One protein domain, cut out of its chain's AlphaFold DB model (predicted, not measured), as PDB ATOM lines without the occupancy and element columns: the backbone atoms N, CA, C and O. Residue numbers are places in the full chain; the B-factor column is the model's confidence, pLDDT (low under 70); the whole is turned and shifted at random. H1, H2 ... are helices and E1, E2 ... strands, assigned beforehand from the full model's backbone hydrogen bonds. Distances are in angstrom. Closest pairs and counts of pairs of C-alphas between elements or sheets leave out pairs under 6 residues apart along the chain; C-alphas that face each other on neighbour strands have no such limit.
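Overview. This is residues 5 to 82 and 184 to 249 of the 249 residues of the protein "FAD-dependent oxidoreductase" of Deltaproteobacteria bacterium (UniProt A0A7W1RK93). Three small sheets sit round a fourth, the short parallel strand pair E6 and E9, which lies near the middle: the antiparallel sheet E3 E4 E5 is to one side of it, the hairpin E7 E8 to another, and the third is the parallel pair E1 and E2. The longest helix, H4, runs past E9 and E6 with its residues 237 to 245; H2 sits between E3 and E8, and a second parallel pair, E1 and E2, lies near E3 with H1 beyond E2. The printed part has 144 residues, with four named helices and nine named strands in the order E1 H1 E2 E3 E4 E5 E6 H2 E7 E8 E9 H3 H4; the class is mixed, helices and strands. It is compact, with a radius of gyration of the C-alphas of 14.8 A and spans of 43 by 39 by 30 A.

Along the chain. E1 is residues 5 to 7 and begins at C-alpha 5, (5.728, -45.131, 48.602). H1 is residues 25 to 36, 16.3 A long, and E2 is residues 40 to 43. E3, residues 46 to 51, is 14.7 A long, E4, residues 58 to 62, is 12.8 A long, and E5 is residues 67 to 70. E6 is residues 75 to 77. After the cut come H2, residues 186 to 190, E7, residues 195 to 198, E8, residues 203 to 206, E9, residues 219 to 221, and H3, residues 223 to 226. H4, residues 231 to 247, is 24.8 A long and ends at C-alpha 247, (7.146, -42.667, 29.361).

Arrangement. E3, E4 and E5 form a meander, each strand the antiparallel neighbour of the one before; N 48 and O 60 are 2.9 A apart, N 61 and O 68 2.9 A. H2 is on this sheet; the closest C-alphas of E3 and H2, those of Phe 50 and Gln 190, are 6.0 A apart. E1, H1 and E2 make a strand-helix-strand unit, two parallel neighbour strands with a helix between, its crossover right-handed; N 7 and O 42 are 3.0 A apart. The closest C-alphas of E1 and E3, those of Asp 7 and Thr 46, are 6.3 A apart. E6 and E9 are parallel, with N 220 and O 75 2.8 A apart. E6 and H4 are near each other. H4 touches H3 with residues 231 to 238 alone, the closest C-alphas being those of Gly 223 and Ala 234, 3.8 A. E7 and E8 form a hairpin, with N 198 and O 203 2.8 A apart; the closest C-alphas of E8 and H3, those of Val 206 and Cys 226, are 4.6 A apart. H1 and H4 are apart. In H1, H2 and H4 every O i to N i+4 pair is within hydrogen-bond range; H3 is too short for such a pair.

Size, cuts and confidence. The two C-alphas farthest apart, those of Arg 21 and Asp 54, are 45.3 A apart. Residues 83 to 183 are not printed, and C-alphas 82 and 184 are 6.3 A apart across the cut. The links from E1 to H1 and from E8 to E9 are long. The mean pLDDT of the printed part is 95.6, and no printed residue is under 70.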
ATOM      1  N   VAL A   5       6.793 -46.042  48.165       97.12
ATOM      2  CA  VAL A   5       5.728 -45.131  48.602       97.12
ATOM      3  C   VAL A   5       5.912 -44.864  50.092       97.12
ATOM      4  O   VAL A   5       6.253 -45.770  50.855       97.12
ATOM      5  N   VAL A   6       5.710 -43.616  50.501       97.69
ATOM      6  CA  VAL A   6       5.802 -43.162  51.893       97.69
ATOM      7  C   VAL A   6       4.468 -42.524  52.248       97.69
ATOM      8  O   VAL A   6       4.013 -41.638  51.528       97.69
ATOM      9  N   ASP A   7       3.840 -42.992  53.320       96.94
ATOM     10  CA  ASP A   7       2.529 -42.528  53.773       96.94
ATOM     11  C   ASP A   7       2.505 -42.518  55.309       96.94
ATOM     12  O   ASP A   7       2.893 -43.493  55.967       96.94
ATOM     13  N   ASP A   8       2.079 -41.399  55.892       96.12
ATOM     14  CA  ASP A   8       2.089 -41.191  57.340       96.12
ATOM     15  C   ASP A   8       0.947 -41.931  58.053       96.12
ATOM     16  O   ASP A   8       0.991 -42.133  59.271       96.12
ATOM     17  N   GLN A   9      -0.058 -42.400  57.313       94.06
ATOM     18  CA  GLN A   9      -1.236 -43.045  57.869       94.06
ATOM     19  C   GLN A   9      -0.971 -44.517  58.182       94.06
ATOM     20  O   GLN A   9      -0.097 -45.188  57.629       94.06
ATOM     21  N   MET A  10      -1.786 -45.059  59.092       89.88
ATOM     22  CA  MET A  10      -1.747 -46.482  59.440       89.88
ATOM     23  C   MET A  10      -2.032 -47.381  58.234       89.88
ATOM     24  O   MET A  10      -1.477 -48.472  58.129       89.88
ATOM     25  N   ARG A  11      -2.926 -46.933  57.351       91.56
ATOM     26  CA  ARG A  11      -3.303 -47.613  56.114       91.56
ATOM     27  C   ARG A  11      -3.310 -46.581  54.993       91.56
ATOM     28  O   ARG A  11      -4.057 -45.610  55.116       91.56
ATOM     29  N   PRO A  12      -2.533 -46.791  53.923       92.50
ATOM     30  CA  PRO A  12      -2.479 -45.826  52.833       92.50
ATOM     31  C   PRO A  12      -3.796 -45.718  52.072       92.50
ATOM     32  O   PRO A  12      -4.667 -46.593  52.144       92.50
ATOM     33  N   GLY A  13      -3.931 -44.618  51.335       92.62
ATOM     34  CA  GLY A  13      -5.138 -44.292  50.574       92.62
ATOM     35  C   GLY A  13      -5.700 -42.901  50.841       92.62
ATOM     36  O   GLY A  13      -6.636 -42.499  50.153       92.62
ATOM     37  N   GLY A  14      -5.140 -42.168  51.807       94.38
ATOM     38  CA  GLY A  14      -5.448 -40.759  52.040       94.38
ATOM     39  C   GLY A  14      -6.948 -40.463  52.115       94.38
ATOM     40  O   GLY A  14      -7.709 -41.177  52.767       94.38
ATOM     41  N   SER A  15      -7.377 -39.399  51.433       94.81
ATOM     42  CA  SER A  15      -8.785 -38.994  51.370       94.81
ATOM     43  C   SER A  15      -9.662 -39.948  50.551       94.81
ATOM     44  O   SER A  15     -10.849 -40.052  50.844       94.81
ATOM     45  N   LEU A  16      -9.103 -40.688  49.583       95.62
ATOM     46  CA  LEU A  16      -9.855 -41.660  48.774       95.62
ATOM     47  C   LEU A  16     -10.402 -42.797  49.639       95.62
ATOM     48  O   LEU A  16     -11.503 -43.275  49.397       95.62
ATOM     49  N   ARG A  17      -9.647 -43.207  50.664       95.31
ATOM     50  CA  ARG A  17     -10.070 -44.226  51.637       95.31
ATOM     51  C   ARG A  17     -11.267 -43.779  52.483       95.31
ATOM     52  O   ARG A  17     -11.999 -44.623  52.995       95.31
ATOM     53  N   THR A  18     -11.423 -42.471  52.666       95.00
ATOM     54  CA  THR A  18     -12.408 -41.859  53.568       95.00
ATOM     55  C   THR A  18     -13.555 -41.179  52.825       95.00
ATOM     56  O   THR A  18     -14.397 -40.554  53.462       95.00
ATOM     57  N   ASP A  19     -13.568 -41.240  51.492       95.00
ATOM     58  CA  ASP A  19     -14.597 -40.613  50.670       95.00
ATOM     59  C   ASP A  19     -15.901 -41.427  50.766       95.00
ATOM     60  O   ASP A  19     -15.901 -42.620  50.443       95.00
ATOM     61  N   PRO A  20     -17.028 -40.825  51.190       94.75
ATOM     62  CA  PRO A  20     -18.299 -41.533  51.296       94.75
ATOM     63  C   PRO A  20     -18.821 -42.102  49.969       94.75
ATOM     64  O   PRO A  20     -19.595 -43.057  49.983       94.75
ATOM     65  N   ARG A  21     -18.394 -41.550  48.826       94.12
ATOM     66  CA  ARG A  21     -18.823 -41.988  47.486       94.12
ATOM     67  C   ARG A  21     -18.211 -43.326  47.082       94.12
ATOM     68  O   ARG A  21     -18.839 -44.107  46.373       94.12
ATOM     69  N   THR A  22     -16.974 -43.579  47.500       89.56
ATOM     70  CA  THR A  22     -16.181 -44.741  47.066       89.56
ATOM     71  C   THR A  22     -15.920 -45.731  48.200       89.56
ATOM     72  O   THR A  22     -15.609 -46.901  47.953       89.56
ATOM     73  N   GLY A  23     -16.049 -45.280  49.448       91.88
ATOM     74  CA  GLY A  23     -15.686 -46.042  50.628       91.88
ATOM     75  C   GLY A  23     -14.204 -46.426  50.646       91.88
ATOM     76  O   GLY A  23     -13.355 -45.864  49.957       91.88
ATOM     77  N   ARG A  24     -13.875 -47.467  51.413       94.62
ATOM     78  CA  ARG A  24     -12.486 -47.944  51.544       94.62
ATOM     79  C   ARG A  24     -11.991 -48.756  50.342       94.62
ATOM     80  O   ARG A  24     -10.783 -48.923  50.173       94.62
ATOM     81  N   GLY A  25     -12.907 -49.300  49.538       94.25
ATOM     82  CA  GLY A  25     -12.621 -50.382  48.590       94.25
ATOM     83  C   GLY A  25     -11.608 -50.008  47.510       94.25
ATOM     84  O   GLY A  25     -10.679 -50.772  47.255       94.25
ATOM     85  N   MET A  26     -11.739 -48.817  46.917       92.19
ATOM     86  CA  MET A  26     -10.820 -48.362  45.867       92.19
ATOM     87  C   MET A  26      -9.393 -48.183  46.389       92.19
ATOM     88  O   MET A  26      -8.448 -48.681  45.781       92.19
ATOM     89  N   ALA A  27      -9.231 -47.528  47.540       94.38
ATOM     90  CA  ALA A  27      -7.927 -47.359  48.170       94.38
ATOM     91  C   ALA A  27      -7.286 -48.709  48.541       94.38
ATOM     92  O   ALA A  27      -6.106 -48.935  48.272       94.38
ATOM     93  N   GLU A  28      -8.067 -49.636  49.105       94.69
ATOM     94  CA  GLU A  28      -7.587 -50.975  49.468       94.69
ATOM     95  C   GLU A  28      -7.194 -51.817  48.248       94.69
ATOM     96  O   GLU A  28      -6.208 -52.554  48.303       94.69
ATOM     97  N   ALA A  29      -7.927 -51.697  47.140       94.69
ATOM     98  CA  ALA A  29      -7.593 -52.367  45.889       94.69
ATOM     99  C   ALA A  29      -6.280 -51.830  45.299       94.69
ATOM    100  O   ALA A  29      -5.386 -52.623  44.995       94.69
ATOM    101  N   SER A  30      -6.125 -50.503  45.213       93.50
ATOM    102  CA  SER A  30      -4.891 -49.860  44.737       93.50
ATOM    103  C   SER A  30      -3.683 -50.254  45.585       93.50
ATOM    104  O   SER A  30      -2.622 -50.581  45.052       93.50
ATOM    105  N   TRP A  31      -3.860 -50.303  46.905       91.88
ATOM    106  CA  TRP A  31      -2.831 -50.746  47.838       91.88
ATOM    107  C   TRP A  31      -2.365 -52.185  47.586       91.88
ATOM    108  O   TRP A  31      -1.164 -52.462  47.483       91.88
ATOM    109  N   ARG A  32      -3.321 -53.116  47.471       94.06
ATOM    110  CA  ARG A  32      -3.032 -54.531  47.204       94.06
ATOM    111  C   ARG A  32      -2.335 -54.704  45.858       94.06
ATOM    112  O   ARG A  32      -1.365 -55.453  45.786       94.06
ATOM    113  N   ALA A  33      -2.790 -53.990  44.829       95.00
ATOM    114  CA  ALA A  33      -2.188 -54.025  43.500       95.00
ATOM    115  C   ALA A  33      -0.733 -53.525  43.517       95.00
ATOM    116  O   ALA A  33       0.143 -54.197  42.976       95.00
ATOM    117  N   ALA A  34      -0.453 -52.405  44.192       93.31
ATOM    118  CA  ALA A  34       0.905 -51.876  44.327       93.31
ATOM    119  C   ALA A  34       1.838 -52.866  45.049       93.31
ATOM    120  O   ALA A  34       2.938 -53.147  44.575       93.31
ATOM    121  N   THR A  35       1.371 -53.454  46.154       94.06
ATOM    122  CA  THR A  35       2.147 -54.448  46.915       94.06
ATOM    123  C   THR A  35       2.421 -55.702  46.076       94.06
ATOM    124  O   THR A  35       3.551 -56.183  46.038       94.06
ATOM    125  N   ALA A  36       1.415 -56.208  45.353       96.12
ATOM    126  CA  ALA A  36       1.562 -57.363  44.463       96.12
ATOM    127  C   ALA A  36       2.521 -57.092  43.290       96.12
ATOM    128  O   ALA A  36       3.193 -58.009  42.824       96.12
ATOM    129  N   ALA A  37       2.628 -55.836  42.848       95.50
ATOM    130  CA  ALA A  37       3.588 -55.391  41.841       95.50
ATOM    131  C   ALA A  37       5.016 -55.171  42.393       95.50
ATOM    132  O   ALA A  37       5.907 -54.775  41.644       95.50
ATOM    133  N   GLY A  38       5.251 -55.417  43.689       96.00
ATOM    134  CA  GLY A  38       6.564 -55.279  44.322       96.00
ATOM    135  C   GLY A  38       6.935 -53.847  44.717       96.00
ATOM    136  O   GLY A  38       8.114 -53.568  44.940       96.00
ATOM    137  N   VAL A  39       5.963 -52.932  44.810       96.31
ATOM    138  CA  VAL A  39       6.193 -51.590  45.365       96.31
ATOM    139  C   VAL A  39       6.489 -51.724  46.858       96.31
ATOM    140  O   VAL A  39       5.695 -52.292  47.609       96.31
ATOM    141  N   ALA A  40       7.627 -51.189  47.301       95.75
ATOM    142  CA  ALA A  40       7.929 -51.096  48.720       95.75
ATOM    143  C   ALA A  40       7.091 -49.970  49.316       95.75
ATOM    144  O   ALA A  40       7.148 -48.841  48.825       95.75
ATOM    145  N   VAL A  41       6.329 -50.244  50.373       94.56
ATOM    146  CA  VAL A  41       5.548 -49.186  51.006       94.56
ATOM    147  C   VAL A  41       5.831 -49.051  52.486       94.56
ATOM    148  O   VAL A  41       5.724 -50.001  53.258       94.56
ATOM    149  N   LEU A  42       6.168 -47.824  52.862       95.56
ATOM    150  CA  LEU A  42       6.415 -47.388  54.219       95.56
ATOM    151  C   LEU A  42       5.157 -46.666  54.720       95.56
ATOM    152  O   LEU A  42       5.000 -45.467  54.509       95.56
ATOM    153  N   SER A  43       4.239 -47.413  55.338       94.94
ATOM    154  CA  SER A  43       3.104 -46.848  56.089       94.94
ATOM    155  C   SER A  43       3.540 -46.398  57.483       94.94
ATOM    156  O   SER A  43       4.516 -46.940  58.012       94.94
ATOM    157  N   ARG A  44       2.774 -45.514  58.134       96.88
ATOM    158  CA  ARG A  44       3.143 -44.898  59.425       96.88
ATOM    159  C   ARG A  44       4.507 -44.208  59.354       96.88
ATOM    160  O   ARG A  44       5.230 -44.178  60.348       96.88
ATOM    161  N   ALA A  45       4.875 -43.725  58.172       97.81
ATOM    162  CA  ALA A  45       6.170 -43.137  57.903       97.81
ATOM    163  C   ALA A  45       5.975 -41.748  57.297       97.81
ATOM    164  O   ALA A  45       5.333 -41.586  56.265       97.81
ATOM    165  N   THR A  46       6.540 -40.737  57.943       98.00
ATOM    166  CA  THR A  46       6.382 -39.342  57.539       98.00
ATOM    167  C   THR A  46       7.638 -38.884  56.820       98.00
ATOM    168  O   THR A  46       8.735 -38.937  57.376       98.00
ATOM    169  N   ALA A  47       7.485 -38.399  55.589       97.81
ATOM    170  CA  ALA A  47       8.525 -37.632  54.916       97.81
ATOM    171  C   ALA A  47       8.667 -36.270  55.615       97.81
ATOM    172  O   ALA A  47       7.834 -35.388  55.431       97.81
ATOM    173  N   ILE A  48       9.690 -36.124  56.460       97.19
ATOM    174  CA  ILE A  48       9.852 -34.956  57.345       97.19
ATOM    175  C   ILE A  48      10.697 -33.843  56.727       97.19
ATOM    176  O   ILE A  48      10.636 -32.703  57.185       97.19
ATOM    177  N   GLY A  49      11.485 -34.156  55.699       96.56
ATOM    178  CA  GLY A  49      12.210 -33.132  54.968       96.56
ATOM    179  C   GLY A  49      13.021 -33.656  53.799       96.56
ATOM    180  O   GLY A  49      13.474 -34.804  53.798       96.56
ATOM    181  N   PHE A  50      13.195 -32.789  52.807       97.69
ATOM    182  CA  PHE A  50      14.113 -32.999  51.695       97.69
ATOM    183  C   PHE A  50      15.337 -32.100  51.867       97.69
ATOM    184  O   PHE A  50      15.198 -30.896  52.087       97.69
ATOM    185  N   PHE A  51      16.525 -32.684  51.740       96.00
ATOM    186  CA  PHE A  51      17.793 -31.980  51.878       96.00
ATOM    187  C   PHE A  51      18.569 -32.075  50.563       96.00
ATOM    188  O   PHE A  51      18.854 -33.189  50.112       96.00
ATOM    189  N   PRO A  52      18.919 -30.938  49.936       91.69
ATOM    190  CA  PRO A  52      19.836 -30.933  48.806       91.69
ATOM    191  C   PRO A  52      21.207 -31.480  49.233       91.69
ATOM    192  O   PRO A  52      21.805 -30.987  50.187       91.69
ATOM    193  N   GLU A  53      21.694 -32.488  48.517       88.69
ATOM    194  CA  GLU A  53      23.023 -33.098  48.654       88.69
ATOM    195  C   GLU A  53      23.614 -33.258  47.240       88.69
ATOM    196  O   GLU A  53      22.859 -33.245  46.260       88.69
ATOM    197  N   ASP A  54      24.936 -33.434  47.129       80.50
ATOM    198  CA  ASP A  54      25.666 -33.483  45.847       80.50
ATOM    199  C   ASP A  54      25.131 -34.560  44.870       80.50
ATOM    200  O   ASP A  54      25.215 -34.392  43.654       80.50
ATOM    201  N   ASP A  55      24.481 -35.611  45.390       80.00
ATOM    202  CA  ASP A  55      23.946 -36.758  44.636       80.00
ATOM    203  C   ASP A  55      22.420 -36.700  44.384       80.00
ATOM    204  O   ASP A  55      21.727 -37.721  44.391       80.00
ATOM    205  N   GLY A  56      21.861 -35.507  44.159       81.69
ATOM    206  CA  GLY A  56      20.431 -35.336  43.837       81.69
ATOM    207  C   GLY A  56      19.502 -35.257  45.055       81.69
ATOM    208  O   GLY A  56      18.280 -35.296  44.902       81.69
ATOM    209  N   GLY A  57      20.087 -35.093  46.244       92.69
ATOM    210  CA  GLY A  57      19.394 -34.889  47.513       92.69
ATOM    211  C   GLY A  57      18.835 -36.148  48.173       92.69
ATOM    212  O   GLY A  57      18.734 -37.224  47.581       92.69
ATOM    213  N   VAL A  58      18.473 -35.992  49.445       96.50
ATOM    214  CA  VAL A  58      17.974 -37.063  50.310       96.50
ATOM    215  C   VAL A  58      16.626 -36.684  50.909       96.50
ATOM    216  O   VAL A  58      16.428 -35.571  51.400       96.50
ATOM    217  N   LEU A  59      15.696 -37.639  50.911       97.56
ATOM    218  CA  LEU A  59      14.451 -37.531  51.662       97.56
ATOM    219  C   LEU A  59      14.612 -38.240  53.008       97.56
ATOM    220  O   LEU A  59      14.823 -39.457  53.065       97.56
ATOM    221  N   ALA A  60      14.498 -37.479  54.093       97.94
ATOM    222  CA  ALA A  60      14.452 -38.011  55.445       97.94
ATOM    223  C   ALA A  60      13.023 -38.472  55.762       97.94
ATOM    224  O   ALA A  60      12.074 -37.685  55.697       97.94
ATOM    225  N   VAL A  61      12.871 -39.747  56.119       98.44
ATOM    226  CA  VAL A  61      11.570 -40.348  56.438       98.44
ATOM    227  C   VAL A  61      11.597 -40.938  57.839       98.44
ATOM    228  O   VAL A  61      12.304 -41.914  58.099       98.44
ATOM    229  N   ALA A  62      10.823 -40.351  58.748       98.38
ATOM    230  CA  ALA A  62      10.676 -40.831  60.114       98.38
ATOM    231  C   ALA A  62       9.612 -41.932  60.173       98.38
ATOM    232  O   ALA A  62       8.472 -41.716  59.775       98.38
ATOM    233  N   ALA A  63       9.982 -43.099  60.688       97.25
ATOM    234  CA  ALA A  63       9.086 -44.216  60.966       97.25
ATOM    235  C   ALA A  63       9.146 -44.564  62.466       97.25
ATOM    236  O   ALA A  63      10.027 -44.066  63.170       97.25
ATOM    237  N   PRO A  64       8.249 -45.422  62.994       96.00
ATOM    238  CA  PRO A  64       8.151 -45.655  64.435       96.00
ATOM    239  C   PRO A  64       9.430 -46.206  65.078       96.00
ATOM    240  O   PRO A  64       9.658 -45.988  66.263       96.00
ATOM    241  N   ASP A  65      10.242 -46.939  64.316       95.06
ATOM    242  CA  ASP A  65      11.426 -47.646  64.799       95.06
ATOM    243  C   ASP A  65      12.748 -47.099  64.239       95.06
ATOM    244  O   ASP A  65      13.814 -47.507  64.703       95.06
ATOM    245  N   ARG A  66      12.713 -46.211  63.234       97.19
ATOM    246  CA  ARG A  66      13.925 -45.701  62.581       97.19
ATOM    247  C   ARG A  66      13.703 -44.447  61.742       97.19
ATOM    248  O   ARG A  66      12.587 -44.111  61.358       97.19
ATOM    249  N   LEU A  67      14.819 -43.826  61.375       98.06
ATOM    250  CA  LEU A  67      14.898 -42.798  60.344       98.06
ATOM    251  C   LEU A  67      15.472 -43.412  59.061       98.06
ATOM    252  O   LEU A  67      16.588 -43.934  59.067       98.06
ATOM    253  N   TYR A  68      14.727 -43.344  57.960       97.69
ATOM    254  CA  TYR A  68      15.215 -43.722  56.637       97.69
ATOM    255  C   TYR A  68      15.825 -42.514  55.927       97.69
ATOM    256  O   TYR A  68      15.281 -41.409  55.966       97.69
ATOM    257  N   ARG A  69      16.927 -42.760  55.217       96.94
ATOM    258  CA  ARG A  69      17.472 -41.869  54.190       96.94
ATOM    259  C   ARG A  69      17.117 -42.465  52.837       96.94
ATOM    260  O   ARG A  69      17.622 -43.535  52.495       96.94
ATOM    261  N   ILE A  70      16.212 -41.822  52.110       96.31
ATOM    262  CA  ILE A  70      15.768 -42.287  50.796       96.31
ATOM    263  C   ILE A  70      16.461 -41.457  49.723       96.31
ATOM    264  O   ILE A  70      16.431 -40.231  49.770       96.31
ATOM    265  N   TYR A  71      17.038 -42.154  48.748       95.62
ATOM    266  CA  TYR A  71      17.629 -41.591  47.538       95.62
ATOM    267  C   TYR A  71      16.841 -42.103  46.335       95.62
ATOM    268  O   TYR A  71      16.559 -43.302  46.241       95.62
ATOM    269  N   ALA A  72      16.485 -41.216  45.409       94.62
ATOM    270  CA  ALA A  72      15.724 -41.573  44.220       94.62
ATOM    271  C   ALA A  72      16.157 -40.741  43.011       94.62
ATOM    272  O   ALA A  72      16.581 -39.599  43.135       94.62
ATOM    273  N   LYS A  73      16.015 -41.324  41.815       92.69
ATOM    274  CA  LYS A  73      16.277 -40.619  40.548       92.69
ATOM    275  C   LYS A  73      15.126 -39.713  40.124       92.69
ATOM    276  O   LYS A  73      15.330 -38.827  39.303       92.69
ATOM    277  N   GLN A  74      13.917 -40.018  40.586       95.00
ATOM    278  CA  GLN A  74      12.680 -39.313  40.268       95.00
ATOM    279  C   GLN A  74      11.817 -39.272  41.527       95.00
ATOM    280  O   GLN A  74      11.768 -40.258  42.268       95.00
ATOM    281  N   TRP A  75      11.120 -38.160  41.732       97.06
ATOM    282  CA  TRP A  75      10.295 -37.905  42.910       97.06
ATOM    283  C   TRP A  75       8.871 -37.559  42.492       97.06
ATOM    284  O   TRP A  75       8.681 -36.838  41.517       97.06
ATOM    285  N   VAL A  76       7.878 -38.036  43.242       98.38
ATOM    286  CA  VAL A  76       6.471 -37.665  43.044       98.38
ATOM    287  C   VAL A  76       5.899 -37.203  44.376       98.38
ATOM    288  O   VAL A  76       5.850 -37.977  45.331       98.38
ATOM    289  N   TRP A  77       5.457 -35.950  44.442       98.56
ATOM    290  CA  TRP A  77       4.723 -35.423  45.585       98.56
ATOM    291  C   TRP A  77       3.219 -35.604  45.378       98.56
ATOM    292  O   TRP A  77       2.627 -35.012  44.480       98.56
ATOM    293  N   ALA A  78       2.605 -36.414  46.238       98.38
ATOM    294  CA  ALA A  78       1.163 -36.667  46.273       98.38
ATOM    295  C   ALA A  78       0.613 -36.435  47.693       98.38
ATOM    296  O   ALA A  78      -0.176 -37.219  48.214       98.38
ATOM    297  N   THR A  79       1.086 -35.376  48.357       98.06
ATOM    298  CA  THR A  79       0.865 -35.097  49.790       98.06
ATOM    299  C   THR A  79      -0.544 -34.612  50.125       98.06
ATOM    300  O   THR A  79      -0.886 -34.447  51.293       98.06
ATOM    301  N   GLY A  80      -1.390 -34.422  49.115       97.81
ATOM    302  CA  GLY A  80      -2.783 -34.048  49.292       97.81
ATOM    303  C   GLY A  80      -2.954 -32.635  49.855       97.81
ATOM    304  O   GLY A  80      -2.207 -31.719  49.512       97.81
ATOM    305  N   GLY A  81      -3.958 -32.461  50.714       96.81
ATOM    306  CA  GLY A  81      -4.240 -31.187  51.368       96.81
ATOM    307  C   GLY A  81      -4.876 -31.351  52.746       96.81
ATOM    308  O   GLY A  81      -5.646 -32.289  52.989       96.81
ATOM    309  N   TYR A  82      -4.553 -30.425  53.643       95.81
ATOM    310  CA  TYR A  82      -5.021 -30.393  55.020       95.81
ATOM    311  C   TYR A  82      -6.459 -29.876  55.103       95.81
ATOM    312  O   TYR A  82      -6.811 -28.931  54.396       95.81
ATOM    313  N   ALA A 184      -0.891 -29.438  50.793       98.06
ATOM    314  CA  ALA A 184       0.244 -29.779  51.652       98.06
ATOM    315  C   ALA A 184       1.576 -29.591  50.900       98.06
ATOM    316  O   ALA A 184       2.243 -30.553  50.502       98.06
ATOM    317  N   SER A 185       1.911 -28.331  50.607       97.88
ATOM    318  CA  SER A 185       3.003 -27.944  49.704       97.88
ATOM    319  C   SER A 185       4.366 -27.775  50.386       97.88
ATOM    320  O   SER A 185       5.336 -27.412  49.721       97.88
ATOM    321  N   GLU A 186       4.495 -28.068  51.683       97.88
ATOM    322  CA  GLU A 186       5.741 -27.893  52.442       97.88
ATOM    323  C   GLU A 186       6.888 -28.745  51.879       97.88
ATOM    324  O   GLU A 186       7.972 -28.220  51.623       97.88
ATOM    325  N   GLY A 187       6.636 -30.034  51.624       97.25
ATOM    326  CA  GLY A 187       7.603 -30.959  51.020       97.25
ATOM    327  C   GLY A 187       8.062 -30.516  49.624       97.25
ATOM    328  O   GLY A 187       9.262 -30.317  49.421       97.25
ATOM    329  N   PRO A 188       7.137 -30.272  48.673       98.06
ATOM    330  CA  PRO A 188       7.467 -29.695  47.370       98.06
ATOM    331  C   PRO A 188       8.299 -28.409  47.454       98.06
ATOM    332  O   PRO A 188       9.278 -28.268  46.721       98.06
ATOM    333  N   ARG A 189       7.954 -27.480  48.358       97.50
ATOM    334  CA  ARG A 189       8.677 -26.208  48.537       97.50
ATOM    335  C   ARG A 189      10.090 -26.412  49.077       97.50
ATOM    336  O   ARG A 189      11.011 -25.773  48.576       97.50
ATOM    337  N   GLN A 190      10.281 -27.307  50.050       97.12
ATOM    338  CA  GLN A 190      11.624 -27.697  50.503       97.12
ATOM    339  C   GLN A 190      12.439 -28.333  49.367       97.12
ATOM    340  O   GLN A 190      13.636 -28.093  49.255       97.12
ATOM    341  N   HIS A 191      11.772 -29.064  48.472       97.06
ATOM    342  CA  HIS A 191      12.348 -29.630  47.250       97.06
ATOM    343  C   HIS A 191      12.498 -28.597  46.104       97.06
ATOM    344  O   HIS A 191      12.705 -28.955  44.943       97.06
ATOM    345  N   GLY A 192      12.356 -27.299  46.383       96.75
ATOM    346  CA  GLY A 192      12.562 -26.220  45.409       96.75
ATOM    347  C   GLY A 192      11.438 -26.023  44.385       96.75
ATOM    348  O   GLY A 192      11.592 -25.218  43.466       96.75
ATOM    349  N   CYS A 193      10.304 -26.719  44.520       98.25
ATOM    350  CA  CYS A 193       9.175 -26.556  43.606       98.25
ATOM    351  C   CYS A 193       8.532 -25.173  43.790       98.25
ATOM    352  O   CYS A 193       8.265 -24.735  44.913       98.25
ATOM    353  N   LYS A 194       8.226 -24.499  42.678       98.62
ATOM    354  CA  LYS A 194       7.451 -23.257  42.680       98.62
ATOM    355  C   LYS A 194       6.002 -23.543  43.063       98.62
ATOM    356  O   LYS A 194       5.403 -24.519  42.612       98.62
ATOM    357  N   VAL A 195       5.443 -22.635  43.854       98.56
ATOM    358  CA  VAL A 195       4.033 -22.628  44.239       98.56
ATOM    359  C   VAL A 195       3.381 -21.312  43.841       98.56
ATOM    360  O   VAL A 195       4.061 -20.287  43.747       98.56
ATOM    361  N   VAL A 196       2.068 -21.332  43.636       98.19
ATOM    362  CA  VAL A 196       1.248 -20.140  43.387       98.19
ATOM    363  C   VAL A 196       0.115 -20.070  44.405       98.19
ATOM    364  O   VAL A 196      -0.431 -21.095  44.805       98.19
ATOM    365  N   LEU A 197      -0.215 -18.858  44.858       98.00
ATOM    366  CA  LEU A 197      -1.395 -18.637  45.689       98.00
ATOM    367  C   LEU A 197      -2.650 -18.712  44.813       98.00
ATOM    368  O   LEU A 197      -2.864 -17.848  43.967       98.00
ATOM    369  N   ASP A 198      -3.476 -19.721  45.057       96.38
ATOM    370  CA  ASP A 198      -4.748 -19.983  44.387       96.38
ATOM    371  C   ASP A 198      -5.835 -20.240  45.454       96.38
ATOM    372  O   ASP A 198      -6.067 -21.385  45.859       96.38
ATOM    373  N   PRO A 199      -6.460 -19.174  45.998       92.62
ATOM    374  CA  PRO A 199      -7.431 -19.300  47.084       92.62
ATOM    375  C   PRO A 199      -8.634 -20.202  46.759       92.62
ATOM    376  O   PRO A 199      -8.955 -21.036  47.607       92.62
ATOM    377  N   PRO A 200      -9.252 -20.140  45.557       91.88
ATOM    378  CA  PRO A 200     -10.314 -21.077  45.169       91.88
ATOM    379  C   PRO A 200      -9.909 -22.555  45.235       91.88
ATOM    380  O   PRO A 200     -10.759 -23.419  45.429       91.88
ATOM    381  N   ARG A 201      -8.611 -22.864  45.102       92.38
ATOM    382  CA  ARG A 201      -8.071 -24.233  45.179       92.38
ATOM    383  C   ARG A 201      -7.375 -24.550  46.506       92.38
ATOM    384  O   ARG A 201      -6.657 -25.548  46.590       92.38
ATOM    385  N   GLY A 202      -7.609 -23.730  47.534       93.25
ATOM    386  CA  GLY A 202      -7.186 -23.973  48.915       93.25
ATOM    387  C   GLY A 202      -5.905 -23.253  49.344       93.25
ATOM    388  O   GLY A 202      -5.461 -23.427  50.476       93.25
ATOM    389  N   GLY A 203      -5.292 -22.431  48.486       95.75
ATOM    390  CA  GLY A 203      -4.118 -21.632  48.839       95.75
ATOM    391  C   GLY A 203      -2.891 -21.956  47.991       95.75
ATOM    392  O   GLY A 203      -2.939 -21.851  46.773       95.75
ATOM    393  N   PHE A 204      -1.754 -22.267  48.615       98.19
ATOM    394  CA  PHE A 204      -0.481 -22.427  47.899       98.19
ATOM    395  C   PHE A 204      -0.378 -23.777  47.185       98.19
ATOM    396  O   PHE A 204       0.010 -24.772  47.795       98.19
ATOM    397  N   THR A 205      -0.679 -23.794  45.888       98.38
ATOM    398  CA  THR A 205      -0.650 -24.987  45.033       98.38
ATOM    399  C   THR A 205       0.714 -25.170  44.374       98.38
ATOM    400  O   THR A 205       1.388 -24.192  44.040       98.38
ATOM    401  N   VAL A 206       1.140 -26.417  44.169       98.75
ATOM    402  CA  VAL A 206       2.350 -26.723  43.388       98.75
ATOM    403  C   VAL A 206       2.079 -26.498  41.904       98.75
ATOM    404  O   VAL A 206       1.113 -27.025  41.358       98.75
ATOM    405  N   ILE A 207       2.954 -25.733  41.248       98.56
ATOM    406  CA  ILE A 207       2.867 -25.487  39.806       98.56
ATOM    407  C   ILE A 207       3.403 -26.712  39.065       98.56
ATOM    408  O   ILE A 207       4.561 -27.096  39.259       98.56
ATOM    409  N   VAL A 208       2.575 -27.280  38.190       98.56
ATOM    410  CA  VAL A 208       2.937 -28.393  37.306       98.56
ATOM    411  C   VAL A 208       2.566 -28.106  35.851       98.56
ATOM    412  O   VAL A 208       1.632 -27.347  35.592       98.56
ATOM    413  N   ASP A 209       3.298 -28.703  34.906       98.19
ATOM    414  CA  ASP A 209       2.924 -28.735  33.484       98.19
ATOM    415  C   ASP A 209       1.777 -29.734  33.214       98.19
ATOM    416  O   ASP A 209       1.324 -30.453  34.113       98.19
ATOM    417  N   GLU A 210       1.318 -29.840  31.961       97.25
ATOM    418  CA  GLU A 210       0.253 -30.782  31.593       97.25
ATOM    419  C   GLU A 210       0.626 -32.260  31.806       97.25
ATOM    420  O   GLU A 210      -0.252 -33.122  31.808       97.25
ATOM    421  N   HIS A 211       1.900 -32.580  32.040       97.75
ATOM    422  CA  HIS A 211       2.381 -33.932  32.309       97.75
ATOM    423  C   HIS A 211       2.530 -34.230  33.809       97.75
ATOM    424  O   HIS A 211       2.629 -35.403  34.172       97.75
ATOM    425  N   GLY A 212       2.489 -33.211  34.673       98.38
ATOM    426  CA  GLY A 212       2.723 -33.316  36.117       98.38
ATOM    427  C   GLY A 212       4.155 -32.984  36.552       98.38
ATOM    428  O   GLY A 212       4.512 -33.257  37.699       98.38
ATOM    429  N   ARG A 213       4.996 -32.435  35.663       98.56
ATOM    430  CA  ARG A 213       6.363 -32.008  36.005       98.56
ATOM    431  C   ARG A 213       6.320 -30.695  36.761       98.56
ATOM    432  O   ARG A 213       5.634 -29.768  36.343       98.56
ATOM    433  N   THR A 214       7.088 -30.601  37.840       98.56
ATOM    434  CA  THR A 214       7.244 -29.350  38.593       98.56
ATOM    435  C   THR A 214       8.322 -28.459  37.967       98.56
ATOM    436  O   THR A 214       8.981 -28.822  36.993       98.56
ATOM    437  N   SER A 215       8.564 -27.292  38.567       98.06
ATOM    438  CA  SER A 215       9.701 -26.435  38.206       98.06
ATOM    439  C   SER A 215      11.076 -27.018  38.558       98.06
ATOM    440  O   SER A 215      12.083 -26.449  38.137       98.06
ATOM    441  N   THR A 216      11.138 -28.086  39.360       96.81
ATOM    442  CA  THR A 216      12.386 -28.751  39.749       96.81
ATOM    443  C   THR A 216      12.596 -29.993  38.888       96.81
ATOM    444  O   THR A 216      11.721 -30.853  38.781       96.81
ATOM    445  N   SER A 217      13.779 -30.108  38.276       94.06
ATOM    446  CA  SER A 217      14.128 -31.248  37.422       94.06
ATOM    447  C   SER A 217      14.041 -32.573  38.184       94.06
ATOM    448  O   SER A 217      14.543 -32.686  39.300       94.06
ATOM    449  N   GLY A 218      13.402 -33.578  37.581       94.38
ATOM    450  CA  GLY A 218      13.207 -34.899  38.190       94.38
ATOM    451  C   GLY A 218      12.157 -34.952  39.306       94.38
ATOM    452  O   GLY A 218      12.010 -35.999  39.942       94.38
ATOM    453  N   VAL A 219      11.415 -33.863  39.536       97.62
ATOM    454  CA  VAL A 219      10.357 -33.784  40.548       97.62
ATOM    455  C   VAL A 219       9.005 -33.561  39.880       97.62
ATOM    456  O   VAL A 219       8.817 -32.634  39.086       97.62
ATOM    457  N   TRP A 220       8.053 -34.406  40.245       98.62
ATOM    458  CA  TRP A 220       6.677 -34.420  39.769       98.62
ATOM    459  C   TRP A 220       5.721 -34.193  40.941       98.62
ATOM    460  O   TRP A 220       6.083 -34.424  42.099       98.62
ATOM    461  N   ALA A 221       4.494 -33.767  40.658       98.75
ATOM    462  CA  ALA A 221       3.441 -33.665  41.664       98.75
ATOM    463  C   ALA A 221       2.065 -33.988  41.068       98.75
ATOM    464  O   ALA A 221       1.842 -33.796  39.871       98.75
ATOM    465  N   CYS A 222       1.156 -34.502  41.895       98.69
ATOM    466  CA  CYS A 222      -0.193 -34.886  41.478       98.69
ATOM    467  C   CYS A 222      -1.222 -34.793  42.612       98.69
ATOM    468  O   CYS A 222      -0.892 -34.854  43.800       98.69
ATOM    469  N   GLY A 223      -2.494 -34.686  42.233       98.38
ATOM    470  CA  GLY A 223      -3.627 -34.629  43.156       98.38
ATOM    471  C   GLY A 223      -3.753 -33.299  43.903       98.38
ATOM    472  O   GLY A 223      -3.319 -32.257  43.418       98.38
ATOM    473  N   ASP A 224      -4.354 -33.336  45.099       98.19
ATOM    474  CA  ASP A 224      -4.767 -32.128  45.841       98.19
ATOM    475  C   ASP A 224      -3.597 -31.184  46.223       98.19
ATOM    476  O   ASP A 224      -3.831 -30.010  46.506       98.19
ATOM    477  N   VAL A 225      -2.333 -31.638  46.179       98.62
ATOM    478  CA  VAL A 225      -1.159 -30.760  46.393       98.62
ATOM    479  C   VAL A 225      -0.969 -29.748  45.246       98.62
ATOM    480  O   VAL A 225      -0.414 -28.662  45.431       98.62
ATOM    481  N   CYS A 226      -1.489 -30.073  44.060       98.44
ATOM    482  CA  CYS A 226      -1.544 -29.203  42.883       98.44
ATOM    483  C   CYS A 226      -2.829 -28.350  42.854       98.44
ATOM    484  O   CYS A 226      -3.175 -27.784  41.814       98.44
ATOM    485  N   GLY A 227      -3.539 -28.269  43.987       97.56
ATOM    486  CA  GLY A 227      -4.827 -27.601  44.170       97.56
ATOM    487  C   GLY A 227      -5.984 -28.586  44.251       97.56
ATOM    488  O   GLY A 227      -5.994 -29.593  43.543       97.56
ATOM    489  N   TYR A 228      -6.965 -28.284  45.103       97.06
ATOM    490  CA  TYR A 228      -8.059 -29.209  45.397       97.06
ATOM    491  C   TYR A 228      -8.825 -29.631  44.133       97.06
ATOM    492  O   TYR A 228      -9.234 -28.785  43.336       97.06
ATOM    493  N   VAL A 229      -8.984 -30.946  43.947       94.94
ATOM    494  CA  VAL A 229      -9.782 -31.560  42.864       94.94
ATOM    495  C   VAL A 229     -10.703 -32.674  43.366       94.94
ATOM    496  O   VAL A 229     -11.547 -33.162  42.617       94.94
ATOM    497  N   GLY A 230     -10.548 -33.091  44.624       94.75
ATOM    498  CA  GLY A 230     -11.344 -34.151  45.231       94.75
ATOM    499  C   GLY A 230     -10.683 -35.533  45.141       94.75
ATOM    500  O   GLY A 230      -9.815 -35.766  44.296       94.75
ATOM    501  N   PRO A 231     -11.079 -36.490  46.003       94.81
ATOM    502  CA  PRO A 231     -10.341 -37.744  46.178       94.81
ATOM    503  C   PRO A 231     -10.272 -38.624  44.924       94.81
ATOM    504  O   PRO A 231      -9.212 -39.160  44.596       94.81
ATOM    505  N   GLY A 232     -11.388 -38.762  44.200       95.00
ATOM    506  CA  GLY A 232     -11.448 -39.558  42.971       95.00
ATOM    507  C   GLY A 232     -10.607 -38.966  41.837       95.00
ATOM    508  O   GLY A 232      -9.806 -39.675  41.223       95.00
ATOM    509  N   ALA A 233     -10.736 -37.658  41.597       96.50
ATOM    510  CA  ALA A 233      -9.959 -36.960  40.576       96.50
ATOM    511  C   ALA A 233      -8.460 -36.949  40.910       96.50
ATOM    512  O   ALA A 233      -7.638 -37.186  40.027       96.50
ATOM    513  N   ALA A 234      -8.094 -36.772  42.185       97.56
ATOM    514  CA  ALA A 234      -6.705 -36.833  42.631       97.56
ATOM    515  C   ALA A 234      -6.073 -38.215  42.390       97.56
ATOM    516  O   ALA A 234      -4.920 -38.307  41.968       97.56
ATOM    517  N   ALA A 235      -6.826 -39.299  42.602       96.88
ATOM    518  CA  ALA A 235      -6.354 -40.650  42.312       96.88
ATOM    519  C   ALA A 235      -6.136 -40.883  40.805       96.88
ATOM    520  O   ALA A 235      -5.124 -41.466  40.409       96.88
ATOM    521  N   ALA A 236      -7.056 -40.397  39.964       97.25
ATOM    522  CA  ALA A 236      -6.915 -40.456  38.509       97.25
ATOM    523  C   ALA A 236      -5.710 -39.635  38.016       97.25
ATOM    524  O   ALA A 236      -4.949 -40.094  37.161       97.25
ATOM    525  N   ASP A 237      -5.492 -38.457  38.603       98.50
ATOM    526  CA  ASP A 237      -4.338 -37.613  38.310       98.50
ATOM    527  C   ASP A 237      -3.014 -38.295  38.693       98.50
ATOM    528  O   ASP A 237      -2.063 -38.300  37.912       98.50
ATOM    529  N   GLY A 238      -2.972 -38.980  39.840       97.88
ATOM    530  CA  GLY A 238      -1.818 -39.784  40.244       97.88
ATOM    531  C   GLY A 238      -1.474 -40.898  39.251       97.88
ATOM    532  O   GLY A 238      -0.303 -41.075  38.908       97.88
ATOM    533  N   ALA A 239      -2.479 -41.609  38.730       97.19
ATOM    534  CA  ALA A 239      -2.273 -42.631  37.701       97.19
ATOM    535  C   ALA A 239      -1.717 -42.033  36.396       97.19
ATOM    536  O   ALA A 239      -0.782 -42.581  35.805       97.19
ATOM    537  N   ARG A 240      -2.252 -40.880  35.978       98.31
ATOM    538  CA  ARG A 240      -1.804 -40.134  34.795       98.31
ATOM    539  C   ARG A 240      -0.346 -39.684  34.924       98.31
ATOM    540  O   ARG A 240       0.453 -39.952  34.028       98.31
ATOM    541  N   VAL A 241       0.021 -39.056  36.041       98.44
ATOM    542  CA  VAL A 241       1.401 -38.607  36.298       98.44
ATOM    543  C   VAL A 241       2.363 -39.794  36.387       98.44
ATOM    544  O   VAL A 241       3.451 -39.744  35.815       98.44
ATOM    545  N   GLY A 242       1.946 -40.902  37.010       96.88
ATOM    546  CA  GLY A 242       2.726 -42.141  37.029       96.88
ATOM    547  C   GLY A 242       3.025 -42.685  35.628       96.88
ATOM    548  O   GLY A 242       4.166 -43.048  35.341       96.88
ATOM    549  N   ALA A 243       2.035 -42.692  34.729       97.12
ATOM    550  CA  ALA A 243       2.220 -43.115  33.339       97.12
ATOM    551  C   ALA A 243       3.169 -42.183  32.563       97.12
ATOM    552  O   ALA A 243       4.061 -42.660  31.858       97.12
ATOM    553  N   ASN A 244       3.029 -40.865  32.739       97.94
ATOM    554  CA  ASN A 244       3.896 -39.872  32.098       97.94
ATOM    555  C   ASN A 244       5.360 -40.009  32.532       97.94
ATOM    556  O   ASN A 244       6.256 -39.940  31.690       97.94
ATOM    557  N   LEU A 245       5.601 -40.252  33.823       96.06
ATOM    558  CA  LEU A 245       6.942 -40.479  34.363       96.06
ATOM    559  C   LEU A 245       7.587 -41.726  33.745       96.06
ATOM    560  O   LEU A 245       8.762 -41.705  33.371       96.06
ATOM    561  N   ILE A 246       6.828 -42.818  33.597       93.62
ATOM    562  CA  ILE A 246       7.326 -44.041  32.951       93.62
ATOM    563  C   ILE A 246       7.707 -43.764  31.494       93.62
ATOM    564  O   ILE A 246       8.760 -44.222  31.061       93.62
ATOM    565  N   ALA A 247       6.893 -43.001  30.762       93.00
ATOM    566  CA  ALA A 247       7.146 -42.667  29.361       93.00
ATOM    567  C   ALA A 247       8.339 -41.714  29.159       93.00
ATOM    568  O   ALA A 247       8.949 -41.719  28.092       93.00
ATOM    569  N   SER A 248       8.686 -40.900  30.162       86.06
ATOM    570  CA  SER A 248       9.799 -39.946  30.084       86.06
ATOM    571  C   SER A 248      11.164 -40.514  30.477       86.06
ATOM    572  O   SER A 248      12.143 -39.769  30.454       86.06
ATOM    573  N   THR A 249      11.232 -41.782  30.897       76.38
ATOM    574  CA  THR A 249      12.428 -42.387  31.501       76.38
ATOM    575  C   THR A 249      12.814 -43.673  30.801       76.38
ATOM    576  O   THR A 249      14.020 -43.917  30.597       76.38
TER     577      THR A 249